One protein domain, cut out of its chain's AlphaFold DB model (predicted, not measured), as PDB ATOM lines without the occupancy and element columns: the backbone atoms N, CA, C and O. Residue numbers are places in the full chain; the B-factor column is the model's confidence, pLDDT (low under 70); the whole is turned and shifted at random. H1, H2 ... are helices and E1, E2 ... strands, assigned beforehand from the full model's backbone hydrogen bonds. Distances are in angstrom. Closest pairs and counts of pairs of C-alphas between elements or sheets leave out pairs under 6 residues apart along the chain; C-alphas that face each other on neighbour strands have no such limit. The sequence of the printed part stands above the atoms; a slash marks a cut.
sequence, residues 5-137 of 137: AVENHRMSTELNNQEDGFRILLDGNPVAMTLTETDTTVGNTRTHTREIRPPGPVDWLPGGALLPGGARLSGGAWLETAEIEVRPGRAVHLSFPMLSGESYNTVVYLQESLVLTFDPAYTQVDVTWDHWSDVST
ATOM      1  N   ALA A   5     -18.525 -18.759  57.105       84.50
ATOM      2  CA  ALA A   5     -17.380 -19.589  57.457       84.50
ATOM      3  C   ALA A   5     -17.468 -20.942  56.735       84.50
ATOM      4  O   ALA A   5     -18.427 -21.690  56.929       84.50
ATOM      5  N   VAL A   6     -16.457 -21.261  55.928       84.12
ATOM      6  CA  VAL A   6     -16.297 -22.561  55.266       84.12
ATOM      7  C   VAL A   6     -15.036 -23.203  55.821       84.12
ATOM      8  O   VAL A   6     -13.921 -22.841  55.451       84.12
ATOM      9  N   GLU A   7     -15.216 -24.138  56.753       85.81
ATOM     10  CA  GLU A   7     -14.134 -24.671  57.591       85.81
ATOM     11  C   GLU A   7     -13.376 -23.542  58.319       85.81
ATOM     12  O   GLU A   7     -13.916 -22.967  59.263       85.81
ATOM     13  N   ASN A   8     -12.156 -23.207  57.883       86.94
ATOM     14  CA  ASN A   8     -11.321 -22.147  58.467       86.94
ATOM     15  C   ASN A   8     -11.209 -20.894  57.586       86.94
ATOM     16  O   ASN A   8     -10.473 -19.973  57.937       86.94
ATOM     17  N   HIS A   9     -11.925 -20.858  56.462       89.00
ATOM     18  CA  HIS A   9     -11.899 -19.751  55.516       89.00
ATOM     19  C   HIS A   9     -13.158 -18.894  55.620       89.00
ATOM     20  O   HIS A   9     -14.257 -19.390  55.891       89.00
ATOM     21  N   ARG A  10     -13.005 -17.592  55.380       90.44
ATOM     22  CA  ARG A  10     -14.115 -16.638  55.329       90.44
ATOM     23  C   ARG A  10     -14.515 -16.396  53.888       90.44
ATOM     24  O   ARG A  10     -13.793 -15.738  53.143       90.44
ATOM     25  N   MET A  11     -15.682 -16.896  53.513       89.31
ATOM     26  CA  MET A  11     -16.287 -16.604  52.226       89.31
ATOM     27  C   MET A  11     -17.095 -15.308  52.304       89.31
ATOM     28  O   MET A  11     -17.904 -15.101  53.215       89.31
ATOM     29  N   SER A  12     -16.897 -14.447  51.317       87.25
ATOM     30  CA  SER A  12     -17.723 -13.269  51.061       87.25
ATOM     31  C   SER A  12     -17.901 -13.095  49.552       87.25
ATOM     32  O   SER A  12     -17.433 -13.919  48.765       87.25
ATOM     33  N   THR A  13     -18.603 -12.048  49.126       85.25
ATOM     34  CA  THR A  13     -18.687 -11.710  47.704       85.25
ATOM     35  C   THR A  13     -18.376 -10.247  47.475       85.25
ATOM     36  O   THR A  13     -18.666  -9.393  48.314       85.25
ATOM     37  N   GLU A  14     -17.839  -9.963  46.301       86.44
ATOM     38  CA  GLU A  14     -17.687  -8.613  45.775       86.44
ATOM     39  C   GLU A  14     -18.725  -8.380  44.682       86.44
ATOM     40  O   GLU A  14     -18.938  -9.264  43.854       86.44
ATOM     41  N   LEU A  15     -19.361  -7.207  44.679       83.75
ATOM     42  CA  LEU A  15     -20.340  -6.817  43.665       83.75
ATOM     43  C   LEU A  15     -19.665  -6.011  42.549       83.75
ATOM     44  O   LEU A  15     -18.855  -5.120  42.810       83.75
ATOM     45  N   ASN A  16     -20.044  -6.295  41.307       80.38
ATOM     46  CA  ASN A  16     -19.719  -5.478  40.151       80.38
ATOM     47  C   ASN A  16     -20.763  -4.364  40.022       80.38
ATOM     48  O   ASN A  16     -21.895  -4.598  39.603       80.38
ATOM     49  N   ASN A  17     -20.360  -3.132  40.331       66.56
ATOM     50  CA  ASN A  17     -21.240  -1.960  40.330       66.56
ATOM     51  C   ASN A  17     -21.792  -1.562  38.941       66.56
ATOM     52  O   ASN A  17     -22.562  -0.608  38.866       66.56
ATOM     53  N   GLN A  18     -21.371  -2.211  37.845       60.56
ATOM     54  CA  GLN A  18     -21.787  -1.853  36.479       60.56
ATOM     55  C   GLN A  18     -22.682  -2.887  35.785       60.56
ATOM     56  O   GLN A  18     -23.445  -2.507  34.902       60.56
ATOM     57  N   GLU A  19     -22.607  -4.163  36.164       65.94
ATOM     58  CA  GLU A  19     -23.311  -5.260  35.470       65.94
ATOM     59  C   GLU A  19     -24.127  -6.140  36.421       65.94
ATOM     60  O   GLU A  19     -24.518  -7.250  36.062       65.94
ATOM     61  N   ASP A  20     -24.337  -5.677  37.657       72.00
ATOM     62  CA  ASP A  20     -25.035  -6.390  38.732       72.00
ATOM     63  C   ASP A  20     -24.422  -7.748  39.127       72.00
ATOM     64  O   ASP A  20     -24.927  -8.422  40.025       72.00
ATOM     65  N   GLY A  21     -23.318  -8.146  38.491       80.00
ATOM     66  CA  GLY A  21     -22.602  -9.382  38.763       80.00
ATOM     67  C   GLY A  21     -21.920  -9.397  40.124       80.00
ATOM     68  O   GLY A  21     -21.780  -8.381  40.802       80.00
ATOM     69  N   PHE A  22     -21.456 -10.569  40.524       84.19
ATOM     70  CA  PHE A  22     -20.719 -10.751  41.765       84.19
ATOM     71  C   PHE A  22     -19.638 -11.811  41.589       84.19
ATOM     72  O   PHE A  22     -19.698 -12.633  40.682       84.19
ATOM     73  N   ARG A  23     -18.628 -11.809  42.449       89.31
ATOM     74  CA  ARG A  23     -17.630 -12.884  42.484       89.31
ATOM     75  C   ARG A  23     -17.370 -13.338  43.902       89.31
ATOM     76  O   ARG A  23     -17.558 -12.569  44.847       89.31
ATOM     77  N   ILE A  24     -16.940 -14.584  44.037       90.12
ATOM     78  CA  ILE A  24     -16.638 -15.184  45.333       90.12
ATOM     79  C   ILE A  24     -15.254 -14.729  45.796       90.12
ATOM     80  O   ILE A  24     -14.265 -14.838  45.066       90.12
ATOM     81  N   LEU A  25     -15.198 -14.226  47.025       91.69
ATOM     82  CA  LEU A  25     -13.964 -13.942  47.735       91.69
ATOM     83  C   LEU A  25     -13.763 -14.974  48.841       91.69
ATOM     84  O   LEU A  25     -14.711 -15.348  49.535       91.69
ATOM     85  N   LEU A  26     -12.513 -15.362  49.053       92.06
ATOM     86  CA  LEU A  26     -12.090 -16.174  50.178       92.06
ATOM     87  C   LEU A  26     -10.963 -15.465  50.923       92.06
ATOM     88  O   LEU A  26      -9.950 -15.082  50.335       92.06
ATOM     89  N   ASP A  27     -11.185 -15.207  52.209       93.06
ATOM     90  CA  ASP A  27     -10.315 -14.388  53.058       93.06
ATOM     91  C   ASP A  27      -9.971 -13.027  52.420       93.06
ATOM     92  O   ASP A  27      -8.870 -12.497  52.567       93.06
ATOM     93  N   GLY A  28     -10.932 -12.468  51.675       91.25
ATOM     94  CA  GLY A  28     -10.803 -11.195  50.964       91.25
ATOM     95  C   GLY A  28     -10.146 -11.271  49.581       91.25
ATOM     96  O   GLY A  28     -10.031 -10.236  48.931       91.25
ATOM     97  N   ASN A  29      -9.747 -12.454  49.105       93.38
ATOM     98  CA  ASN A  29      -9.113 -12.632  47.796       93.38
ATOM     99  C   ASN A  29     -10.069 -13.299  46.795       93.38
ATOM    100  O   ASN A  29     -10.742 -14.259  47.170       93.38
ATOM    101  N   PRO A  30     -10.125 -12.854  45.527       93.38
ATOM    102  CA  PRO A  30     -10.907 -13.533  44.499       93.38
ATOM    103  C   PRO A  30     -10.426 -14.965  44.277       93.38
ATOM    104  O   PRO A  30      -9.222 -15.213  44.185       93.38
ATOM    105  N   VAL A  31     -11.374 -15.888  44.154       94.25
ATOM    106  CA  VAL A  31     -11.114 -17.298  43.839       94.25
ATOM    107  C   VAL A  31     -11.491 -17.556  42.384       94.25
ATOM    108  O   VAL A  31     -12.481 -17.007  41.901       94.25
ATOM    109  N   ALA A  32     -10.716 -18.379  41.673       95.88
ATOM    110  CA  ALA A  32     -11.064 -18.767  40.307       95.88
ATOM    111  C   ALA A  32     -12.400 -19.527  40.301       95.88
ATOM    112  O   ALA A  32     -12.602 -20.418  41.126       95.88
ATOM    113  N   MET A  33     -13.304 -19.191  39.379       96.00
ATOM    114  CA  MET A  33     -14.636 -19.796  39.322       96.00
ATOM    115  C   MET A  33     -14.841 -20.553  38.015       96.00
ATOM    116  O   MET A  33     -14.559 -20.032  36.935       96.00
ATOM    117  N   THR A  34     -15.403 -21.755  38.120       97.06
ATOM    118  CA  THR A  34     -15.915 -22.513  36.974       97.06
ATOM    119  C   THR A  34     -17.427 -22.621  37.107       97.06
ATOM    120  O   THR A  34     -17.914 -23.255  38.036       97.06
ATOM    121  N   LEU A  35     -18.178 -22.006  36.194       94.88
ATOM    122  CA  LEU A  35     -19.639 -21.985  36.222       94.88
ATOM    123  C   LEU A  35     -20.224 -23.076  35.327       94.88
ATOM    124  O   LEU A  35     -19.876 -23.179  34.153       94.88
ATOM    125  N   THR A  36     -21.154 -23.843  35.883       94.62
ATOM    126  CA  THR A  36     -22.075 -24.732  35.170       94.62
ATOM    127  C   THR A  36     -23.492 -24.227  35.411       94.62
ATOM    128  O   THR A  36     -23.925 -24.164  36.559       94.62
ATOM    129  N   GLU A  37     -24.216 -23.871  34.350       91.69
ATOM    130  CA  GLU A  37     -25.618 -23.447  34.445       91.69
ATOM    131  C   GLU A  37     -26.539 -24.598  34.032       91.69
ATOM    132  O   GLU A  37     -26.361 -25.199  32.967       91.69
ATOM    133  N   THR A  38     -27.542 -24.883  34.854       90.88
ATOM    134  CA  THR A  38     -28.662 -25.750  34.500       90.88
ATOM    135  C   THR A  38     -29.915 -24.902  34.374       90.88
ATOM    136  O   THR A  38     -30.276 -24.200  35.312       90.88
ATOM    137  N   ASP A  39     -30.645 -25.058  33.277       89.31
ATOM    138  CA  ASP A  39     -31.972 -24.478  33.103       89.31
ATOM    139  C   ASP A  39     -33.005 -25.614  33.086       89.31
ATOM    140  O   ASP A  39     -32.942 -26.522  32.255       89.31
ATOM    141  N   THR A  40     -33.952 -25.605  34.024       89.44
ATOM    142  CA  THR A  40     -35.072 -26.552  34.071       89.44
ATOM    143  C   THR A  40     -36.389 -25.809  33.895       89.44
ATOM    144  O   THR A  40     -36.707 -24.899  34.657       89.44
ATOM    145  N   THR A  41     -37.189 -26.230  32.920       88.38
ATOM    146  CA  THR A  41     -38.536 -25.704  32.693       88.38
ATOM    147  C   THR A  41     -39.561 -26.822  32.785       88.38
ATOM    148  O   THR A  41     -39.450 -27.849  32.109       88.38
ATOM    149  N   VAL A  42     -40.582 -26.594  33.601       88.50
ATOM    150  CA  VAL A  42     -41.796 -27.396  33.687       88.50
ATOM    151  C   VAL A  42     -42.894 -26.644  32.945       88.50
ATOM    152  O   VAL A  42     -43.266 -25.541  33.327       88.50
ATOM    153  N   GLY A  43     -43.377 -27.211  31.841       81.44
ATOM    154  CA  GLY A  43     -44.489 -26.631  31.082       81.44
ATOM    155  C   GLY A  43     -45.855 -27.166  31.521       81.44
ATOM    156  O   GLY A  43     -45.937 -28.214  32.160       81.44
ATOM    157  N   ASN A  44     -46.931 -26.529  31.047       74.44
ATOM    158  CA  ASN A  44     -48.340 -26.846  31.347       74.44
ATOM    159  C   ASN A  44     -48.732 -28.339  31.274       74.44
ATOM    160  O   ASN A  44     -49.648 -28.784  31.959       74.44
ATOM    161  N   THR A  45     -48.063 -29.145  30.446       78.56
ATOM    162  CA  THR A  45     -48.317 -30.595  30.321       78.56
ATOM    163  C   THR A  45     -47.486 -31.453  31.283       78.56
ATOM    164  O   THR A  45     -47.424 -32.670  31.116       78.56
ATOM    165  N   ARG A  46     -46.828 -30.838  32.278       76.88
ATOM    166  CA  ARG A  46     -45.798 -31.441  33.148       76.88
ATOM    167  C   ARG A  46     -44.596 -31.996  32.381       76.88
ATOM    168  O   ARG A  46     -43.895 -32.891  32.856       76.88
ATOM    169  N   THR A  47     -44.352 -31.471  31.183       80.56
ATOM    170  CA  THR A  47     -43.135 -31.787  30.433       80.56
ATOM    171  C   THR A  47     -41.964 -31.091  31.109       80.56
ATOM    172  O   THR A  47     -42.037 -29.890  31.355       80.56
ATOM    173  N   HIS A  48     -40.915 -31.856  31.405       85.00
ATOM    174  CA  HIS A  48     -39.681 -31.349  31.991       85.00
ATOM    175  C   HIS A  48     -38.637 -31.221  30.888       85.00
ATOM    176  O   HIS A  48     -38.213 -32.227  30.316       85.00
ATOM    177  N   THR A  49     -38.218 -29.995  30.606       87.19
ATOM    178  CA  THR A  49     -37.066 -29.721  29.749       87.19
ATOM    179  C   THR A  49     -35.918 -29.312  30.650       87.19
ATOM    180  O   THR A  49     -36.071 -28.391  31.445       87.19
ATOM    181  N   ARG A  50     -34.782 -30.007  30.546       90.75
ATOM    182  CA  ARG A  50     -33.553 -29.652  31.256       90.75
ATOM    183  C   ARG A  50     -32.441 -29.417  30.246       90.75
ATOM    184  O   ARG A  50     -32.128 -30.313  29.464       90.75
ATOM    185  N   GLU A  51     -31.840 -28.241  30.302       91.06
ATOM    186  CA  GLU A  51     -30.648 -27.867  29.553       91.06
ATOM    187  C   GLU A  51     -29.487 -27.686  30.534       91.06
ATOM    188  O   GLU A  51     -29.668 -27.178  31.637       91.06
ATOM    189  N   ILE A  52     -28.300 -28.160  30.159       91.69
ATOM    190  CA  ILE A  52     -27.079 -27.985  30.948       91.69
ATOM    191  C   ILE A  52     -26.059 -27.329  30.033       91.69
ATOM    192  O   ILE A  52     -25.688 -27.901  29.003       91.69
ATOM    193  N   ARG A  53     -25.598 -26.141  30.413       90.44
ATOM    194  CA  ARG A  53     -24.510 -25.463  29.715       90.44
ATOM    195  C   ARG A  53     -23.177 -26.066  30.156       90.44
ATOM    196  O   ARG A  53     -22.995 -26.313  31.350       90.44
ATOM    197  N   PRO A  54     -22.244 -26.330  29.222       90.25
ATOM    198  CA  PRO A  54     -20.936 -26.859  29.575       90.25
ATOM    199  C   PRO A  54     -20.214 -25.963  30.596       90.25
ATOM    200  O   PRO A  54     -20.313 -24.740  30.478       90.25
ATOM    201  N   PRO A  55     -19.456 -26.547  31.542       94.69
ATOM    202  CA  PRO A  55     -18.686 -25.776  32.506       94.69
ATOM    203  C   PRO A  55     -17.696 -24.834  31.812       94.69
ATOM    204  O   PRO A  55     -16.990 -25.250  30.887       94.69
ATOM    205  N   GLY A  56     -17.610 -23.588  32.276       94.44
ATOM    206  CA  GLY A  56     -16.692 -22.588  31.730       94.44
ATOM    207  C   GLY A  56     -16.108 -21.663  32.799       94.44
ATOM    208  O   GLY A  56     -16.777 -21.395  33.800       94.44
ATOM    209  N   PRO A  57     -14.869 -21.170  32.617       95.62
ATOM    210  CA  PRO A  57     -14.274 -20.215  33.543       95.62
ATOM    211  C   PRO A  57     -15.018 -18.877  33.478       95.62
ATOM    212  O   PRO A  57     -15.344 -18.400  32.389       95.62
ATOM    213  N   VAL A  58     -15.257 -18.263  34.636       91.88
ATOM    214  CA  VAL A  58     -15.901 -16.945  34.742       91.88
ATOM    215  C   VAL A  58     -15.209 -16.078  35.790       91.88
ATOM    216  O   VAL A  58     -14.854 -16.550  36.867       91.88
ATOM    217  N   ASP A  59     -15.046 -14.790  35.491       88.88
ATOM    218  CA  ASP A  59     -14.496 -13.814  36.446       88.88
ATOM    219  C   ASP A  59     -15.577 -13.241  37.370       88.88
ATOM    220  O   ASP A  59     -15.313 -12.886  38.521       88.88
ATOM    221  N   TRP A  60     -16.804 -13.164  36.853       88.44
ATOM    222  CA  TRP A  60     -17.987 -12.662  37.534       88.44
ATOM    223  C   TRP A  60     -19.148 -13.607  37.255       88.44
ATOM    224  O   TRP A  60     -19.419 -13.962  36.108       88.44
ATOM    225  N   LEU A  61     -19.841 -14.002  38.313       86.44
ATOM    226  CA  LEU A  61     -21.147 -14.619  38.218       86.44
ATOM    227  C   LEU A  61     -22.168 -13.532  37.873       86.44
ATOM    228  O   LEU A  61     -22.066 -12.409  38.383       86.44
ATOM    229  N   PRO A  62     -23.133 -13.823  36.991       77.75
ATOM    230  CA  PRO A  62     -24.134 -12.838  36.627       77.75
ATOM    231  C   PRO A  62     -24.974 -12.376  37.822       77.75
ATOM    232  O   PRO A  62     -25.120 -13.079  38.812       77.75
ATOM    233  N   GLY A  63     -25.521 -11.167  37.729       68.25
ATOM    234  CA  GLY A  63     -26.402 -10.610  38.745       68.25
ATOM    235  C   GLY A  63     -27.851 -11.015  38.562       68.25
ATOM    236  O   GLY A  63     -28.431 -10.709  37.522       68.25
ATOM    237  N   GLY A  64     -28.435 -11.614  39.598       63.94
ATOM    238  CA  GLY A  64     -29.878 -11.774  39.743       63.94
ATOM    239  C   GLY A  64     -30.540 -12.811  38.837       63.94
ATOM    240  O   GLY A  64     -29.920 -13.421  37.962       63.94
ATOM    241  N   ALA A  65     -31.831 -13.006  39.097       60.12
ATOM    242  CA  ALA A  65     -32.582 -14.119  38.549       60.12
ATOM    243  C   ALA A  65     -32.985 -13.907  37.092       60.12
ATOM    244  O   ALA A  65     -33.437 -12.812  36.731       60.12
ATOM    245  N   LEU A  66     -32.868 -14.949  36.262       61.47
ATOM    246  CA  LEU A  66     -33.294 -14.893  34.864       61.47
ATOM    247  C   LEU A  66     -34.811 -15.100  34.762       61.47
ATOM    248  O   LEU A  66     -35.343 -16.167  35.060       61.47
ATOM    249  N   LEU A  67     -35.519 -14.078  34.295       57.16
ATOM    250  CA  LEU A  67     -36.950 -14.151  34.027       57.16
ATOM    251  C   LEU A  67     -37.224 -14.828  32.670       57.16
ATOM    252  O   LEU A  67     -36.442 -14.673  31.720       57.16
ATOM    253  N   PRO A  68     -38.387 -15.487  32.513       46.53
ATOM    254  CA  PRO A  68     -38.886 -15.900  31.209       46.53
ATOM    255  C   PRO A  68     -38.985 -14.680  30.285       46.53
ATOM    256  O   PRO A  68     -39.682 -13.714  30.587       46.53
ATOM    257  N   GLY A  69     -38.263 -14.709  29.162       53.19
ATOM    258  CA  GLY A  69     -38.122 -13.562  28.253       53.19
ATOM    259  C   GLY A  69     -36.757 -12.867  28.306       53.19
ATOM    260  O   GLY A  69     -36.534 -11.927  27.548       53.19
ATOM    261  N   GLY A  70     -35.832 -13.341  29.149       54.03
ATOM    262  CA  GLY A  70     -34.421 -12.939  29.137       54.03
ATOM    263  C   GLY A  70     -34.094 -11.682  29.947       54.03
ATOM    264  O   GLY A  70     -32.934 -11.283  30.007       54.03
ATOM    265  N   ALA A  71     -35.092 -11.062  30.581       54.31
ATOM    266  CA  ALA A  71     -34.861  -9.993  31.545       54.31
ATOM    267  C   ALA A  71     -34.270 -10.575  32.837       54.31
ATOM    268  O   ALA A  71     -34.672 -11.650  33.265       54.31
ATOM    269  N   ARG A  72     -33.340  -9.863  33.476       60.84
ATOM    270  CA  ARG A  72     -32.833 -10.215  34.808       60.84
ATOM    271  C   ARG A  72     -33.392  -9.267  35.855       60.84
ATOM    272  O   ARG A  72     -33.560  -8.079  35.579       60.84
ATOM    273  N   LEU A  73     -33.676  -9.778  37.049       56.31
ATOM    274  CA  LEU A  73     -33.887  -8.910  38.207       56.31
ATOM    275  C   LEU A  73     -32.542  -8.273  38.572       56.31
ATOM    276  O   LEU A  73     -31.581  -8.990  38.822       56.31
ATOM    277  N   SER A  74     -32.458  -6.942  38.557       48.72
ATOM    278  CA  SER A  74     -31.216  -6.207  38.834       48.72
ATOM    279  C   SER A  74     -30.671  -6.503  40.238       48.72
ATOM    280  O   SER A  74     -31.436  -6.648  41.198       48.72
ATOM    281  N   GLY A  75     -29.348  -6.639  40.326       49.19
ATOM    282  CA  GLY A  75     -28.613  -7.372  41.362       49.19
ATOM    283  C   GLY A  75     -28.198  -6.594  42.615       49.19
ATOM    284  O   GLY A  75     -28.330  -5.380  42.734       49.19
ATOM    285  N   GLY A  76     -27.715  -7.367  43.594       45.41
ATOM    286  CA  GLY A  76     -27.279  -6.933  44.928       45.41
ATOM    287  C   GLY A  76     -28.140  -7.512  46.055       45.41
ATOM    288  O   GLY A  76     -27.643  -8.272  46.882       45.41
ATOM    289  N   ALA A  77     -29.448  -7.242  46.035       49.25
ATOM    290  CA  ALA A  77     -30.382  -7.644  47.100       49.25
ATOM    291  C   ALA A  77     -30.635  -9.167  47.190       49.25
ATOM    292  O   ALA A  77     -31.129  -9.661  48.197       49.25
ATOM    293  N   TRP A  78     -30.293  -9.925  46.146       56.09
ATOM    294  CA  TRP A  78     -30.590 -11.358  46.049       56.09
ATOM    295  C   TRP A  78     -29.752 -12.237  47.003       56.09
ATOM    296  O   TRP A  78     -30.257 -13.228  47.518       56.09
ATOM    297  N   LEU A  79     -28.505 -11.852  47.317       61.50
ATOM    298  CA  LEU A  79     -27.700 -12.528  48.347       61.50
ATOM    299  C   LEU A  79     -28.215 -12.243  49.762       61.50
ATOM    300  O   LEU A  79     -27.987 -13.041  50.665       61.50
ATOM    301  N   GLU A  80     -28.895 -11.112  49.971       65.44
ATOM    302  CA  GLU A  80     -29.459 -10.751  51.277       65.44
ATOM    303  C   GLU A  80     -30.704 -11.572  51.616       65.44
ATOM    304  O   GLU A  80     -31.025 -11.748  52.790       65.44
ATOM    305  N   THR A  81     -31.396 -12.083  50.596       72.56
ATOM    306  CA  THR A  81     -32.586 -12.925  50.749       72.56
ATOM    307  C   THR A  81     -32.290 -14.416  50.614       72.56
ATOM    308  O   THR A  81     -33.190 -15.225  50.841       72.56
ATOM    309  N   ALA A  82     -31.057 -14.785  50.259       77.75
ATOM    310  CA  ALA A  82     -30.648 -16.171  50.107       77.75
ATOM    311  C   ALA A  82     -30.637 -16.906  51.452       77.75
ATOM    312  O   ALA A  82     -30.053 -16.446  52.437       77.75
ATOM    313  N   GLU A  83     -31.205 -18.104  51.468       85.88
ATOM    314  CA  GLU A  83     -30.961 -19.072  52.525       85.88
ATOM    315  C   GLU A  83     -29.612 -19.747  52.272       85.88
ATOM    316  O   GLU A  83     -29.364 -20.306  51.201       85.88
ATOM    317  N   ILE A  84     -28.724 -19.676  53.264       86.75
ATOM    318  CA  ILE A  84     -27.358 -20.190  53.172       86.75
ATOM    319  C   ILE A  84     -27.242 -21.456  54.017       86.75
ATOM    320  O   ILE A  84     -27.455 -21.432  55.229       86.75
ATOM    321  N   GLU A  85     -26.817 -22.546  53.389       90.25
ATOM    322  CA  GLU A  85     -26.510 -23.813  54.045       90.25
ATOM    323  C   GLU A  85     -25.052 -24.196  53.761       90.25
ATOM    324  O   GLU A  85     -24.667 -24.458  52.620       90.25
ATOM    325  N   VAL A  86     -24.222 -24.267  54.805       89.19
ATOM    326  CA  VAL A  86     -22.859 -24.808  54.694       89.19
ATOM    327  C   VAL A  86     -22.925 -26.322  54.855       89.19
ATOM    328  O   VAL A  86     -23.313 -26.831  55.908       89.19
ATOM    329  N   ARG A  87     -22.544 -27.049  53.806       85.94
ATOM    330  CA  ARG A  87     -22.570 -28.511  53.754       85.94
ATOM    331  C   ARG A  87     -21.177 -29.101  54.011       85.94
ATOM    332  O   ARG A  87     -20.162 -28.469  53.700       85.94
ATOM    333  N   PRO A  88     -21.096 -30.337  54.541       80.69
ATOM    334  CA  PRO A  88     -19.836 -31.071  54.609       80.69
ATOM    335  C   PRO A  88     -19.170 -31.180  53.233       80.69
ATOM    336  O   PRO A  88     -19.852 -31.248  52.212       80.69
ATOM    337  N   GLY A  89     -17.838 -31.253  53.204       80.81
ATOM    338  CA  GLY A  89     -17.094 -31.402  51.949       80.81
ATOM    339  C   GLY A  89     -16.832 -30.091  51.208       80.81
ATOM    340  O   GLY A  89     -16.628 -30.124  49.997       80.81
ATOM    341  N   ARG A  90     -16.781 -28.963  51.936       88.00
ATOM    342  CA  ARG A  90     -16.444 -27.627  51.408       88.00
ATOM    343  C   ARG A  90     -17.467 -27.122  50.390       88.00
ATOM    344  O   ARG A  90     -17.106 -26.484  49.403       88.00
ATOM    345  N   ALA A  91     -18.738 -27.436  50.627       92.00
ATOM    346  CA  ALA A  91     -19.832 -26.998  49.781       92.00
ATOM    347  C   ALA A  91     -20.688 -25.946  50.495       92.00
ATOM    348  O   ALA A  91     -21.003 -26.088  51.675       92.00
ATOM    349  N   VAL A  92     -21.086 -24.901  49.779       90.88
ATOM    350  CA  VAL A  92     -22.050 -23.904  50.251       90.88
ATOM    351  C   VAL A  92     -23.223 -23.906  49.295       90.88
ATOM    352  O   VAL A  92     -23.053 -23.721  48.093       90.88
ATOM    353  N   HIS A  93     -24.410 -24.138  49.833       91.88
ATOM    354  CA  HIS A  93     -25.650 -24.092  49.085       91.88
ATOM    355  C   HIS A  93     -26.372 -22.781  49.391       91.88
ATOM    356  O   HIS A  93     -26.592 -22.441  50.552       91.88
ATOM    357  N   LEU A  94     -26.715 -22.048  48.340       87.38
ATOM    358  CA  LEU A  94     -27.495 -20.821  48.387       87.38
ATOM    359  C   LEU A  94     -28.839 -21.122  47.731       87.38
ATOM    360  O   LEU A  94     -28.873 -21.495  46.561       87.38
ATOM    361  N   SER A  95     -29.932 -21.001  48.476       86.88
ATOM    362  CA  SER A  95     -31.289 -21.158  47.947       86.88
ATOM    363  C   SER A  95     -31.988 -19.813  47.957       86.88
ATOM    364  O   SER A  95     -31.984 -19.123  48.975       86.88
ATOM    365  N   PHE A  96     -32.598 -19.437  46.840       80.88
ATOM    366  CA  PHE A  96     -33.266 -18.146  46.726       80.88
ATOM    367  C   PHE A  96     -34.778 -18.313  46.897       80.88
ATOM    368  O   PHE A  96     -35.329 -19.350  46.505       80.88
ATOM    369  N   PRO A  97     -35.471 -17.319  47.483       78.81
ATOM    370  CA  PRO A  97     -36.919 -17.361  47.598       78.81
ATOM    371  C   PRO A  97     -37.565 -17.560  46.232       78.81
ATOM    372  O   PRO A  97     -37.181 -16.917  45.254       78.81
ATOM    373  N   MET A  98     -38.577 -18.424  46.180       81.56
ATOM    374  CA  MET A  98     -39.352 -18.618  44.964       81.56
ATOM    375  C   MET A  98     -40.054 -17.313  44.589       81.56
ATOM    376  O   MET A  98     -40.782 -16.722  45.391       81.56
ATOM    377  N   LEU A  99     -39.853 -16.884  43.353       78.06
ATOM    378  CA  LEU A  99     -40.521 -15.732  42.775       78.06
ATOM    379  C   LEU A  99     -41.702 -16.207  41.941       78.06
ATOM    380  O   LEU A  99     -41.679 -17.299  41.377       78.06
ATOM    381  N   SER A 100     -42.748 -15.392  41.863       78.75
ATOM    382  CA  SER A 100     -43.882 -15.676  40.988       78.75
ATOM    383  C   SER A 100     -44.326 -14.432  40.237       78.75
ATOM    384  O   SER A 100     -44.159 -13.311  40.721       78.75
ATOM    385  N   GLY A 101     -44.870 -14.636  39.041       71.06
ATOM    386  CA  GLY A 101     -45.419 -13.575  38.210       71.06
ATOM    387  C   GLY A 101     -46.503 -14.099  37.278       71.06
ATOM    388  O   GLY A 101     -46.556 -15.288  36.973       71.06
ATOM    389  N   GLU A 102     -47.367 -13.199  36.819       74.12
ATOM    390  CA  GLU A 102     -48.435 -13.515  35.873       74.12
ATOM    391  C   GLU A 102     -48.122 -12.913  34.499       74.12
ATOM    392  O   GLU A 102     -47.752 -11.744  34.382       74.12
ATOM    393  N   SER A 103     -48.302 -13.700  33.441       66.50
ATOM    394  CA  SER A 103     -48.241 -13.247  32.052       66.50
ATOM    395  C   SER A 103     -49.367 -13.908  31.267       66.50
ATOM    396  O   SER A 103     -49.396 -15.126  31.159       66.50
ATOM    397  N   TYR A 104     -50.311 -13.119  30.742       67.06
ATOM    398  CA  TYR A 104     -51.411 -13.581  29.877       67.06
ATOM    399  C   TYR A 104     -52.010 -14.952  30.281       67.06
ATOM    400  O   TYR A 104     -51.832 -15.947  29.580       67.06
ATOM    401  N   ASN A 105     -52.729 -15.001  31.410       74.75
ATOM    402  CA  ASN A 105     -53.356 -16.209  31.992       74.75
ATOM    403  C   ASN A 105     -52.389 -17.346  32.367       74.75
ATOM    404  O   ASN A 105     -52.825 -18.472  32.570       74.75
ATOM    405  N   THR A 106     -51.093 -17.068  32.440       73.12
ATOM    406  CA  THR A 106     -50.068 -18.029  32.840       73.12
ATOM    407  C   THR A 106     -49.406 -17.526  34.111       73.12
ATOM    408  O   THR A 106     -48.955 -16.378  34.157       73.12
ATOM    409  N   VAL A 107     -49.332 -18.373  35.130       81.62
ATOM    410  CA  VAL A 107     -48.515 -18.141  36.319       81.62
ATOM    411  C   VAL A 107     -47.151 -18.774  36.079       81.62
ATOM    412  O   VAL A 107     -47.049 -19.930  35.672       81.62
ATOM    413  N   VAL A 108     -46.100 -18.000  36.321       80.81
ATOM    414  CA  VAL A 108     -44.721 -18.476  36.278       80.81
ATOM    415  C   VAL A 108     -44.172 -18.468  37.692       80.81
ATOM    416  O   VAL A 108     -44.172 -17.423  38.339       80.81
ATOM    417  N   TYR A 109     -43.677 -19.613  38.144       83.62
ATOM    418  CA  TYR A 109     -42.865 -19.745  39.347       83.62
ATOM    419  C   TYR A 109     -41.402 -19.884  38.953       83.62
ATOM    420  O   TYR A 109     -41.079 -20.644  38.043       83.62
ATOM    421  N   LEU A 110     -40.524 -19.157  39.632       80.75
ATOM    422  CA  LEU A 110     -39.082 -19.195  39.428       80.75
ATOM    423  C   LEU A 110     -38.410 -19.539  40.742       80.75
ATOM    424  O   LEU A 110     -38.683 -18.919  41.768       80.75
ATOM    425  N   GLN A 111     -37.516 -20.510  40.697       85.75
ATOM    426  CA  GLN A 111     -36.673 -20.883  41.814       85.75
ATOM    427  C   GLN A 111     -35.239 -20.986  41.320       85.75
ATOM    428  O   GLN A 111     -34.976 -21.548  40.261       85.75
ATOM    429  N   GLU A 112     -34.310 -20.460  42.106       85.06
ATOM    430  CA  GLU A 112     -32.889 -20.539  41.809       85.06
ATOM    431  C   GLU A 112     -32.148 -21.127  43.000       85.06
ATOM    432  O   GLU A 112     -32.528 -20.931  44.162       85.06
ATOM    433  N   SER A 113     -31.063 -21.830  42.703       88.88
ATOM    434  CA  SER A 113     -30.104 -22.262  43.708       88.88
ATOM    435  C   SER A 113     -28.690 -22.267  43.154       88.88
ATOM    436  O   SER A 113     -28.463 -22.592  41.988       88.88
ATOM    437  N   LEU A 114     -27.734 -21.949  44.019       89.62
ATOM    438  CA  LEU A 114     -26.312 -22.008  43.730       89.62
ATOM    439  C   LEU A 114     -25.660 -23.047  44.641       89.62
ATOM    440  O   LEU A 114     -25.844 -23.014  45.858       89.62
ATOM    441  N   VAL A 115     -24.848 -23.933  44.079       93.44
ATOM    442  CA  VAL A 115     -23.946 -24.796  44.842       93.44
ATOM    443  C   VAL A 115     -22.521 -24.375  44.531       93.44
ATOM    444  O   VAL A 115     -22.050 -24.514  43.404       93.44
ATOM    445  N   LEU A 116     -21.829 -23.880  45.548       93.88
ATOM    446  CA  LEU A 116     -20.404 -23.589  45.523       93.88
ATOM    447  C   LEU A 116     -19.666 -24.797  46.081       93.88
ATOM    448  O   LEU A 116     -19.958 -25.203  47.201       93.88
ATOM    449  N   THR A 117     -18.714 -25.358  45.343       95.88
ATOM    450  CA  THR A 117     -17.860 -26.454  45.818       95.88
ATOM    451  C   THR A 117     -16.404 -26.043  45.705       95.88
ATOM    452  O   THR A 117     -15.891 -25.868  44.604       95.88
ATOM    453  N   PHE A 118     -15.734 -25.882  46.843       94.75
ATOM    454  CA  PHE A 118     -14.325 -25.504  46.863       94.75
ATOM    455  C   PHE A 118     -13.422 -26.716  46.654       94.75
ATOM    456  O   PHE A 118     -13.642 -27.804  47.211       94.75
ATOM    457  N   ASP A 119     -12.362 -26.502  45.879       94.56
ATOM    458  CA  ASP A 119     -11.285 -27.468  45.757       94.56
ATOM    459  C   ASP A 119     -10.527 -27.607  47.099       94.56
ATOM    460  O   ASP A 119     -10.620 -26.745  47.975       94.56
ATOM    461  N   PRO A 120      -9.762 -28.692  47.314       92.94
ATOM    462  CA  PRO A 120      -9.048 -28.896  48.573       92.94
ATOM    463  C   PRO A 120      -8.039 -27.806  48.937       92.94
ATOM    464  O   PRO A 120      -7.731 -27.663  50.118       92.94
ATOM    465  N   ALA A 121      -7.501 -27.087  47.949       93.38
ATOM    466  CA  ALA A 121      -6.552 -26.007  48.181       93.38
ATOM    467  C   ALA A 121      -7.232 -24.641  48.352       93.38
ATOM    468  O   ALA A 121      -6.531 -23.672  48.639       93.38
ATOM    469  N   TYR A 122      -8.559 -24.559  48.193       92.06
ATOM    470  CA  TYR A 122      -9.327 -23.316  48.266       92.06
ATOM    471  C   TYR A 122      -8.846 -22.231  47.282       92.06
ATOM    472  O   TYR A 122      -8.930 -21.031  47.534       92.06
ATOM    473  N   THR A 123      -8.334 -22.673  46.138       93.62
ATOM    474  CA  THR A 123      -7.846 -21.828  45.038       93.62
ATOM    475  C   THR A 123      -8.844 -21.725  43.890       93.62
ATOM    476  O   THR A 123      -8.759 -20.797  43.083       93.62
ATOM    477  N   GLN A 124      -9.813 -22.641  43.845       95.06
ATOM    478  CA  GLN A 124     -10.890 -22.678  42.870       95.06
ATOM    479  C   GLN A 124     -12.223 -23.012  43.550       95.06
ATOM    480  O   GLN A 124     -12.284 -23.756  44.533       95.06
ATOM    481  N   VAL A 125     -13.304 -22.483  42.985       95.88
ATOM    482  CA  VAL A 125     -14.671 -22.879  43.305       95.88
ATOM    483  C   VAL A 125     -15.403 -23.309  42.038       95.88
ATOM    484  O   VAL A 125     -15.459 -22.582  41.044       95.88
ATOM    485  N   ASP A 126     -15.978 -24.504  42.081       96.50
ATOM    486  CA  ASP A 126     -16.922 -24.960  41.072       96.50
ATOM    487  C   ASP A 126     -18.316 -24.480  41.473       96.50
ATOM    488  O   ASP A 126     -18.791 -24.733  42.583       96.50
ATOM    489  N   VAL A 127     -18.959 -23.748  40.572       94.56
ATOM    490  CA  VAL A 127     -20.257 -23.115  40.772       94.56
ATOM    491  C   VAL A 127     -21.274 -23.847  39.914       94.56
ATOM    492  O   VAL A 127     -21.198 -23.815  38.689       94.56
ATOM    493  N   THR A 128     -22.236 -24.504  40.549       93.88
ATOM    494  CA  THR A 128     -23.429 -25.013  39.862       93.88
ATOM    495  C   THR A 128     -24.568 -24.047  40.117       93.88
ATOM    496  O   THR A 128     -24.942 -23.841  41.270       93.88
ATOM    497  N   TRP A 129     -25.096 -23.442  39.060       91.44
ATOM    498  CA  TRP A 129     -26.249 -22.557  39.131       91.44
ATOM    499  C   TRP A 129     -27.442 -23.248  38.490       91.44
ATOM    500  O   TRP A 129     -27.476 -23.447  37.278       91.44
ATOM    501  N   ASP A 130     -28.408 -23.635  39.314       90.56
ATOM    502  CA  ASP A 130     -29.636 -24.267  38.858       90.56
ATOM    503  C   ASP A 130     -30.768 -23.232  38.820       90.56
ATOM    504  O   ASP A 130     -31.167 -22.687  39.851       90.56
ATOM    505  N   HIS A 131     -31.292 -22.985  37.622       87.38
ATOM    506  CA  HIS A 131     -32.510 -22.224  37.384       87.38
ATOM    507  C   HIS A 131     -33.669 -23.195  37.172       87.38
ATOM    508  O   HIS A 131     -33.600 -24.113  36.348       87.38
ATOM    509  N   TRP A 132     -34.761 -22.987  37.892       88.00
ATOM    510  CA  TRP A 132     -35.983 -23.755  37.746       88.00
ATOM    511  C   TRP A 132     -37.161 -22.826  37.489       88.00
ATOM    512  O   TRP A 132     -37.348 -21.819  38.167       88.00
ATOM    513  N   SER A 133     -37.966 -23.180  36.496       86.06
ATOM    514  CA  SER A 133     -39.172 -22.456  36.121       86.06
ATOM    515  C   SER A 133     -40.344 -23.418  35.980       86.06
ATOM    516  O   SER A 133     -40.215 -24.456  35.333       86.06
ATOM    517  N   ASP A 134     -41.491 -23.063  36.545       86.69
ATOM    518  CA  ASP A 134     -42.773 -23.723  36.293       86.69
ATOM    519  C   ASP A 134     -43.722 -22.723  35.667       86.69
ATOM    520  O   ASP A 134     -44.020 -21.673  36.232       86.69
ATOM    521  N   VAL A 135     -44.132 -23.055  34.453       82.19
ATOM    522  CA  VAL A 135     -45.063 -22.299  33.642       82.19
ATOM    523  C   VAL A 135     -46.361 -23.092  33.661       82.19
ATOM    524  O   VAL A 135     -46.451 -24.145  33.024       82.19
ATOM    525  N   SER A 136     -47.333 -22.576  34.410       74.88
ATOM    526  CA  SER A 136     -48.637 -23.187  34.646       74.88
ATOM    527  C   SER A 136     -49.754 -22.236  34.201       74.88
ATOM    528  O   SER A 136     -49.758 -21.060  34.561       74.88
ATOM    529  N   THR A 137     -50.713 -22.735  33.423       66.12
ATOM    530  CA  THR A 137     -51.960 -22.040  33.028       66.12
ATOM    531  C   THR A 137     -53.157 -22.562  33.795       66.12
ATOM    532  O   THR A 137     -53.252 -23.809  33.894       66.12
TER     533      THR A 137
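AT A GLANCE: This is residues 5 to 137 of the 137 residues of an uncharacterized protein of Frankia sp. R43 (UniProt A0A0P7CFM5). One long, twisted sheet makes a wall, with the long strands E3, E10 and E9 side by side in its middle and shorter strands along its two edges. The hairpin of E1 and E2 and the long loop of residues 59 to 77 cover one face of it, and the other face is bare. The printed part has 133 residues with one named helix and ten named strands, in the order E1 E2 E3 E4 E5 H1 E6 E7 E8 E9 E10, and is mostly strand. The large sheet is mixed and branched, and the sheet of E1 and E2 is antiparallel. The whole is compact, with a radius of gyration of the C-alphas of 15.7 A, but elongated, spanning 49 by 29 by 25 A.

IN THESE COORDINATES: E1 is residues 9 to 15, 19.5 A long, from C-alpha 9 at (-11.899, -19.751, 55.516), and E2 is residues 22 to 26. E3, residues 32 to 42, measures 32.6 A. E4 is residues 48 to 52 and E5 residues 56 to 58. H1 is residues 78 to 81, E6 residues 83 to 87, E7 residues 91 to 95 and E8 residues 99 to 103. E9, residues 106 to 118, is 39.1 A long. E10, residues 124 to 136, is 38.6 A long and ends with C-alpha 136 at (-48.637, -23.187, 34.646).

HOW THE PARTS SIT: In the branched sheet E3 and E10 are parallel, with N 36 and O 127 within hydrogen-bond range at 2.8 A. On the other side of E3 lie E4, with N 41 and O 49 at 2.8 A, and E5, with N 35 and O 56 at 2.8 A, both antiparallel to it. E8, E9 and E10 form a meander, each strand the antiparallel neighbour of the one before; N 101 and O 108 are 3.0 A apart, N 115 and O 128 2.8 A. E7, antiparallel to E9, lies on the same side of it as E8, with N 94 and O 114 at 2.8 A. E6 and E7 form a hairpin, with N 85 and O 93 at 2.8 A. E1 and E2 form another, with N 12 and O 25 at 3.0 A. E2 and E10 are near each other. H1 is only just not on the branched sheet, with 4 pairs of C-alphas within 10 A; it is too short for an O i to N i+4 pair.

THE WHOLE: The two C-alphas farthest apart, those of Asn 105 and Ala 121, are 50.5 A apart. The printed part has no cut. The link from E5 to H1, 19 residues, is long. Mean pLDDT of the printed part is 82.1; residues 17 to 19, 63 to 80, 103 to 104 and 137 are under 70.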